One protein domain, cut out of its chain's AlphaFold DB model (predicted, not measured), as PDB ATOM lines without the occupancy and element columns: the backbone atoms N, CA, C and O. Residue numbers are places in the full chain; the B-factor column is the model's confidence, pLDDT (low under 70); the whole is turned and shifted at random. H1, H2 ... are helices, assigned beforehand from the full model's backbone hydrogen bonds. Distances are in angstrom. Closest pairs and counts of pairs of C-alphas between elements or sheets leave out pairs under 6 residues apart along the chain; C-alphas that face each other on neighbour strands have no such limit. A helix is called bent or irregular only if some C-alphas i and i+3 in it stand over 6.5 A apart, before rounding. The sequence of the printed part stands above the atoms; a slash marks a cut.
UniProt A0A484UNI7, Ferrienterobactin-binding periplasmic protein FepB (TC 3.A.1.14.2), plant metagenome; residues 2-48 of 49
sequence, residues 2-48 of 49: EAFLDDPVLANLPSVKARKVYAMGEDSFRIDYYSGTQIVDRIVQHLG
ATOM      1  N   GLU A   2     -46.605 -43.662   9.335       81.19
ATOM      2  CA  GLU A   2     -47.655 -44.685   9.166       81.19
ATOM      3  C   GLU A   2     -47.141 -46.108   9.417       81.19
ATOM      4  O   GLU A   2     -47.634 -46.771  10.318       81.19
ATOM      5  N   ALA A   3     -46.022 -46.492   8.795       88.12
ATOM      6  CA  ALA A   3     -45.404 -47.803   9.021       88.12
ATOM      7  C   ALA A   3     -45.066 -48.125  10.496       88.12
ATOM      8  O   ALA A   3     -45.077 -49.287  10.876       88.12
ATOM      9  N   PHE A   4     -44.770 -47.122  11.333       91.12
ATOM     10  CA  PHE A   4     -44.482 -47.331  12.761       91.12
ATOM     11  C   PHE A   4     -45.764 -47.487  13.591       91.12
ATOM     12  O   PHE A   4     -45.779 -48.195  14.592       91.12
ATOM     13  N   LEU A   5     -46.843 -46.805  13.197       93.56
ATOM     14  CA  LEU A   5     -48.140 -46.901  13.870       93.56
ATOM     15  C   LEU A   5     -48.886 -48.189  13.504       93.56
ATOM     16  O   LEU A   5     -49.644 -48.692  14.329       93.56
ATOM     17  N   ASP A   6     -48.642 -48.711  12.303       94.19
ATOM     18  CA  ASP A   6     -49.279 -49.919  11.778       94.19
ATOM     19  C   ASP A   6     -48.511 -51.208  12.131       94.19
ATOM     20  O   ASP A   6     -48.932 -52.305  11.762       94.19
ATOM     21  N   ASP A   7     -47.396 -51.100  12.863       95.88
ATOM     22  CA  ASP A   7     -46.611 -52.258  13.289       95.88
ATOM     23  C   ASP A   7     -47.401 -53.105  14.318       95.88
ATOM     24  O   ASP A   7     -47.730 -52.621  15.412       95.88
ATOM     25  N   PRO A   8     -47.692 -54.390  14.023       95.81
ATOM     26  CA  PRO A   8     -48.492 -55.246  14.897       95.81
ATOM     27  C   PRO A   8     -47.827 -55.523  16.252       95.81
ATOM     28  O   PRO A   8     -48.528 -55.784  17.231       95.81
ATOM     29  N   VAL A   9     -46.497 -55.435  16.347       97.31
ATOM     30  CA  VAL A   9     -45.762 -55.577  17.613       97.31
ATOM     31  C   VAL A   9     -46.022 -54.373  18.521       97.31
ATOM     32  O   VAL A   9     -46.127 -54.518  19.740       97.31
ATOM     33  N   LEU A  10     -46.176 -53.182  17.938       96.94
ATOM     34  CA  LEU A  10     -46.348 -51.921  18.666       96.94
ATOM     35  C   LEU A  10     -47.817 -51.578  18.948       96.94
ATOM     36  O   LEU A  10     -48.092 -50.750  19.819       96.94
ATOM     37  N   ALA A  11     -48.763 -52.247  18.283       96.19
ATOM     38  CA  ALA A  11     -50.202 -51.981  18.364       96.19
ATOM     39  C   ALA A  11     -50.773 -51.969  19.798       96.19
ATOM     40  O   ALA A  11     -51.787 -51.321  20.071       96.19
ATOM     41  N   ASN A  12     -50.132 -52.670  20.741       96.50
ATOM     42  CA  ASN A  12     -50.584 -52.728  22.130       96.50
ATOM     43  C   ASN A  12     -50.083 -51.596  23.037       96.50
ATOM     44  O   ASN A  12     -50.615 -51.441  24.140       96.50
ATOM     45  N   LEU A  13     -49.128 -50.783  22.583       97.62
ATOM     46  CA  LEU A  13     -48.577 -49.685  23.372       97.62
ATOM     47  C   LEU A  13     -49.629 -48.582  23.598       97.62
ATOM     48  O   LEU A  13     -50.280 -48.153  22.641       97.62
ATOM     49  N   PRO A  14     -49.782 -48.057  24.832       97.75
ATOM     50  CA  PRO A  14     -50.736 -46.984  25.117       97.75
ATOM     51  C   PRO A  14     -50.540 -45.741  24.242       97.75
ATOM     52  O   PRO A  14     -51.517 -45.137  23.803       97.75
ATOM     53  N   SER A  15     -49.288 -45.382  23.939       96.31
ATOM     54  CA  SER A  15     -48.947 -44.255  23.062       96.31
ATOM     55  C   SER A  15     -49.420 -44.464  21.622       96.31
ATOM     56  O   SER A  15     -49.921 -43.521  21.015       96.31
ATOM     57  N   VAL A  16     -49.333 -45.687  21.090       96.00
ATOM     58  CA  VAL A  16     -49.827 -46.033  19.746       96.00
ATOM     59  C   VAL A  16     -51.354 -46.017  19.723       96.00
ATOM     60  O   VAL A  16     -51.943 -45.326  18.892       96.00
ATOM     61  N   LYS A  17     -52.008 -46.659  20.704       96.06
ATOM     62  CA  LYS A  17     -53.479 -46.656  20.834       96.06
ATOM     63  C   LYS A  17     -54.058 -45.248  20.953       96.06
ATOM     64  O   LYS A  17     -55.080 -44.948  20.348       96.06
ATOM     65  N   ALA A  18     -53.390 -44.373  21.700       95.81
ATOM     66  CA  ALA A  18     -53.807 -42.987  21.885       95.81
ATOM     67  C   ALA A  18     -53.355 -42.043  20.751       95.81
ATOM     68  O   ALA A  18     -53.595 -40.838  20.839       95.81
ATOM     69  N   ARG A  19     -52.678 -42.556  19.708       94.12
ATOM     70  CA  ARG A  19     -52.051 -41.769  18.624       94.12
ATOM     71  C   ARG A  19     -51.159 -40.630  19.146       94.12
ATOM     72  O   ARG A  19     -51.128 -39.535  18.593       94.12
ATOM     73  N   LYS A  20     -50.423 -40.898  20.225       95.19
ATOM     74  CA  LYS A  20     -49.467 -39.998  20.888       95.19
ATOM     75  C   LYS A  20     -48.027 -40.386  20.549       95.19
ATOM     76  O   LYS A  20     -47.201 -40.583  21.436       95.19
ATOM     77  N   VAL A  21     -47.738 -40.528  19.259       94.88
ATOM     78  CA  VAL A  21     -46.383 -40.753  18.744       94.88
ATOM     79  C   VAL A  21     -46.056 -39.569  17.843       94.88
ATOM     80  O   VAL A  21     -46.852 -39.223  16.973       94.88
ATOM     81  N   TYR A  22     -44.908 -38.932  18.065       94.50
ATOM     82  CA  TYR A  22     -44.551 -37.666  17.429       94.50
ATOM     83  C   TYR A  22     -43.146 -37.754  16.839       94.50
ATOM     84  O   TYR A  22     -42.203 -38.123  17.535       94.50
ATOM     85  N   ALA A  23     -43.006 -37.412  15.560       93.50
ATOM     86  CA  ALA A  23     -41.708 -37.347  14.903       93.50
ATOM     87  C   ALA A  23     -41.072 -35.969  15.128       93.50
ATOM     88  O   ALA A  23     -41.717 -34.944  14.913       93.50
ATOM     89  N   MET A  24     -39.798 -35.941  15.520       93.81
ATOM     90  CA  MET A  24     -39.082 -34.698  15.844       93.81
ATOM     91  C   MET A  24     -38.371 -34.055  14.639       93.81
ATOM     92  O   MET A  24     -37.686 -33.053  14.802       93.81
ATOM     93  N   GLY A  25     -38.602 -34.563  13.425       90.06
ATOM     94  CA  GLY A  25     -38.025 -34.045  12.179       90.06
ATOM     95  C   GLY A  25     -36.869 -34.891  11.648       90.06
ATOM     96  O   GLY A  25     -36.364 -35.769  12.336       90.06
ATOM     97  N   GLU A  26     -36.477 -34.652  10.399       90.00
ATOM     98  CA  GLU A  26     -35.407 -35.413   9.735       90.00
ATOM     99  C   GLU A  26     -34.019 -35.039  10.283       90.00
ATOM    100  O   GLU A  26     -33.168 -35.908  10.470       90.00
ATOM    101  N   ASP A  27     -33.833 -33.774  10.666       91.38
ATOM    102  CA  ASP A  27     -32.578 -33.252  11.220       91.38
ATOM    103  C   ASP A  27     -32.416 -33.506  12.729       91.38
ATOM    104  O   ASP A  27     -31.436 -33.084  13.341       91.38
ATOM    105  N   SER A  28     -33.351 -34.221  13.367       90.69
ATOM    106  CA  SER A  28     -33.335 -34.426  14.823       90.69
ATOM    107  C   SER A  28     -32.391 -35.537  15.287       90.69
ATOM    108  O   SER A  28     -32.387 -35.887  16.466       90.69
ATOM    109  N   PHE A  29     -31.624 -36.142  14.378       93.50
ATOM    110  CA  PHE A  29     -30.690 -37.212  14.728       93.50
ATOM    111  C   PHE A  29     -29.472 -36.693  15.509       93.50
ATOM    112  O   PHE A  29     -28.999 -37.362  16.427       93.50
ATOM    113  N   ARG A  30     -28.977 -35.491  15.178       94.25
ATOM    114  CA  ARG A  30     -27.961 -34.778  15.966       94.25
ATOM    115  C   ARG A  30     -28.551 -33.481  16.484       94.25
ATOM    116  O   ARG A  30     -29.134 -32.719  15.721       94.25
ATOM    117  N   ILE A  31     -28.369 -33.233  17.775       95.19
ATOM    118  CA  ILE A  31     -28.873 -32.025  18.418       95.19
ATOM    119  C   ILE A  31     -27.747 -30.998  18.465       95.19
ATOM    120  O   ILE A  31     -26.754 -31.181  19.169       95.19
ATOM    121  N   ASP A  32     -27.919 -29.930  17.703       94.62
ATOM    122  CA  ASP A  32     -27.078 -28.745  17.690       94.62
ATOM    123  C   ASP A  32     -27.933 -27.491  17.918       94.62
ATOM    124  O   ASP A  32     -29.117 -27.567  18.252       94.62
ATOM    125  N   TYR A  33     -27.314 -26.322  17.785       94.88
ATOM    126  CA  TYR A  33     -27.983 -25.044  18.004       94.88
ATOM    127  C   TYR A  33     -29.226 -24.851  17.113       94.88
ATOM    128  O   TYR A  33     -30.255 -24.346  17.572       94.88
ATOM    129  N   TYR A  34     -29.160 -25.287  15.855       93.25
ATOM    130  CA  TYR A  34     -30.250 -25.138  14.899       93.25
ATOM    131  C   TYR A  34     -31.297 -26.232  15.081       93.25
ATOM    132  O   TYR A  34     -32.483 -25.919  15.216       93.25
ATOM    133  N   SER A  35     -30.885 -27.500  15.135       94.94
ATOM    134  CA  SER A  35     -31.837 -28.607  15.282       94.94
ATOM    135  C   SER A  35     -32.532 -28.588  16.646       94.94
ATOM    136  O   SER A  35     -33.714 -28.905  16.731       94.94
ATOM    137  N   GLY A  36     -31.866 -28.111  17.702       95.31
ATOM    138  CA  GLY A  36     -32.477 -27.915  19.017       95.31
ATOM    139  C   GLY A  36     -33.650 -26.933  18.993       95.31
ATOM    140  O   GLY A  36     -34.708 -27.234  19.545       95.31
ATOM    141  N   THR A  37     -33.504 -25.801  18.300       95.75
ATOM    142  CA  THR A  37     -34.595 -24.817  18.155       95.75
ATOM    143  C   THR A  37     -35.771 -25.414  17.374       95.75
ATOM    144  O   THR A  37     -36.913 -25.334  17.819       95.75
ATOM    145  N   GLN A  38     -35.492 -26.132  16.281       95.25
ATOM    146  CA  GLN A  38     -36.528 -26.808  15.489       95.25
ATOM    147  C   GLN A  38     -37.273 -27.901  16.276       95.25
ATOM    148  O   GLN A  38     -38.475 -28.099  16.086       95.25
ATOM    149  N   ILE A  39     -36.582 -28.620  17.168       95.69
ATOM    150  CA  ILE A  39     -37.208 -29.608  18.055       95.69
ATOM    151  C   ILE A  39     -38.172 -28.916  19.023       95.69
ATOM    152  O   ILE A  39     -39.289 -29.399  19.208       95.69
ATOM    153  N   VAL A  40     -37.778 -27.785  19.618       95.81
ATOM    154  CA  VAL A  40     -38.657 -27.007  20.511       95.81
ATOM    155  C   VAL A  40     -39.913 -26.554  19.771       95.81
ATOM    156  O   VAL A  40     -41.016 -26.776  20.272       95.81
ATOM    157  N   ASP A  41     -39.768 -26.016  18.561       95.88
ATOM    158  CA  ASP A  41     -40.906 -25.595  17.738       95.88
ATOM    159  C   ASP A  41     -41.877 -26.756  17.479       95.88
ATOM    160  O   ASP A  41     -43.091 -26.607  17.625       95.88
ATOM    161  N   ARG A  42     -41.357 -27.953  17.178       95.38
ATOM    162  CA  ARG A  42     -42.174 -29.164  16.976       95.38
ATOM    163  C   ARG A  42     -42.857 -29.645  18.252       95.38
ATOM    164  O   ARG A  42     -44.003 -30.089  18.201       95.38
ATOM    165  N   ILE A  43     -42.187 -29.560  19.400       95.81
ATOM    166  CA  ILE A  43     -42.795 -29.879  20.699       95.81
ATOM    167  C   ILE A  43     -43.978 -28.945  20.955       95.81
ATOM    168  O   ILE A  43     -45.066 -29.419  21.284       95.81
ATOM    169  N   VAL A  44     -43.792 -27.639  20.759       97.06
ATOM    170  CA  VAL A  44     -44.865 -26.646  20.913       97.06
ATOM    171  C   VAL A  44     -45.987 -26.902  19.908       97.06
ATOM    172  O   VAL A  44     -47.150 -26.886  20.288       97.06
ATOM    173  N   GLN A  45     -45.674 -27.237  18.657       95.19
ATOM    174  CA  GLN A  45     -46.681 -27.582  17.651       95.19
ATOM    175  C   GLN A  45     -47.542 -28.791  18.057       95.19
ATOM    176  O   GLN A  45     -48.737 -28.830  17.765       95.19
ATOM    177  N   HIS A  46     -46.950 -29.802  18.695       94.00
ATOM    178  CA  HIS A  46     -47.651 -31.038  19.050       94.00
ATOM    179  C   HIS A  46     -48.342 -31.004  20.417       94.00
ATOM    180  O   HIS A  46     -49.328 -31.721  20.610       94.00
ATOM    181  N   LEU A  47     -47.795 -30.241  21.366       95.25
ATOM    182  CA  LEU A  47     -48.149 -30.300  22.789       95.25
ATOM    183  C   LEU A  47     -48.429 -28.925  23.411       95.25
ATOM    184  O   LEU A  47     -48.873 -28.865  24.560       95.25
ATOM    185  N   GLY A  48     -48.154 -27.835  22.692       91.25
ATOM    186  CA  GLY A  48     -48.531 -26.484  23.089       91.25
ATOM    187  C   GLY A  48     -50.047 -26.378  23.223       91.25
ATOM    188  O   GLY A  48     -50.790 -26.963  22.436       91.25
TER     189      GLY A  48
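Overview. This is residues 2 to 48 of the 49 residues of the protein "Ferrienterobactin-binding periplasmic protein FepB (TC 3.A.1.14.2)" of plant metagenome (UniProt A0A484UNI7). Two separate groups of helix are joined by an open, drawn-out stretch of chain, residues 18 to 25: at one end the long helix H4 with the short H3 at its early part, at the other end two single turns of helix, H1 and H2, set near each other in a wide loop. After H3 the chain turns and H4 folds back, running from the far end of the domain toward the side where H1 and H2 lie, without reaching either of them. The printed part has 47 residues with four named helices, in the order H1, H2, H3, H4 along the chain, and no named strand; the class is all helix. The whole is loose, with a radius of gyration of the C-alphas of 12.9 A, and elongated, with spans of 36 by 22 by 13 A.

Arrangement. The longest helix is H4, residues 33 to 47. It touches H3, residues 26 to 29, with 4 pairs of C-alphas within 8 A. The closest C-alphas of the two are those of Ser 28 and Ser 35, 6.0 A apart, and their centres are 11.0 A apart. H4 touches H3 with residues 35 to 39 alone. Farther along the printed part toward its first residue, H2, residues 14 to 17, is apart from H3 and from H4. H1, residues 2 to 5, is also apart from H3 and from H4. H1 and H2 are close but not clearly touching, with 1 pair of C-alphas within 8 A, those of Leu 5 and Val 16, 6.2 A apart; their centres are 11.8 A apart. Neither H1 nor H2 touches any helix. In the backbone of H4, 10 of 11 pairs of O of residue i and N of residue i+4 are within hydrogen-bond range, while H1, H2 and H3, with 4 residues each, are too short for any such pair. The one pair of O of residue i and N of residue i+3 is within hydrogen-bond range in H1 and in H2, but not in H3.

Along the chain. H4 runs from Tyr 33, with its C-alpha at (-27.983, -25.044, 18.004), to Leu 47, with its C-alpha at (-48.149, -30.300, 22.789), and measures 21.4 A from first to last C-alpha; its N-to-C direction is (-0.96, -0.19, 0.21), mostly toward lower x. H3 goes from Glu 26 to Phe 29 and is irregular: C-alphas 26 and 29 are 7.1 A apart, against about 5 A in a regular helix. H2 goes from Pro 14 to Lys 17, 5.1 A from first to last C-alpha. H1 goes from Glu 2, with its C-alpha at (-47.655, -44.685, 9.166), to Leu 5, 5.2 A from first to last C-alpha.

Size, cuts and confidence. The two C-alphas farthest apart are those of Pro 8, between H1 and H2, and Tyr 33, the first residue of H4, at 36.6 A. The first and last printed C-alphas, those of Glu 2 and Gly 48, are 22.9 A apart. The printed part runs from residue 2 to residue 48 of a full chain of 49 residues and has no cut. The link from H3 to H4, with 3 residues between them, is tight. The links from H1 to H2 and from H2 to H3, with 8 residues each, are short, and no link is long. The mean pLDDT of the printed part is 94.3, and no printed residue is under 70. Among the helices, H1 has a mean pLDDT of 88 and H2 one of 97.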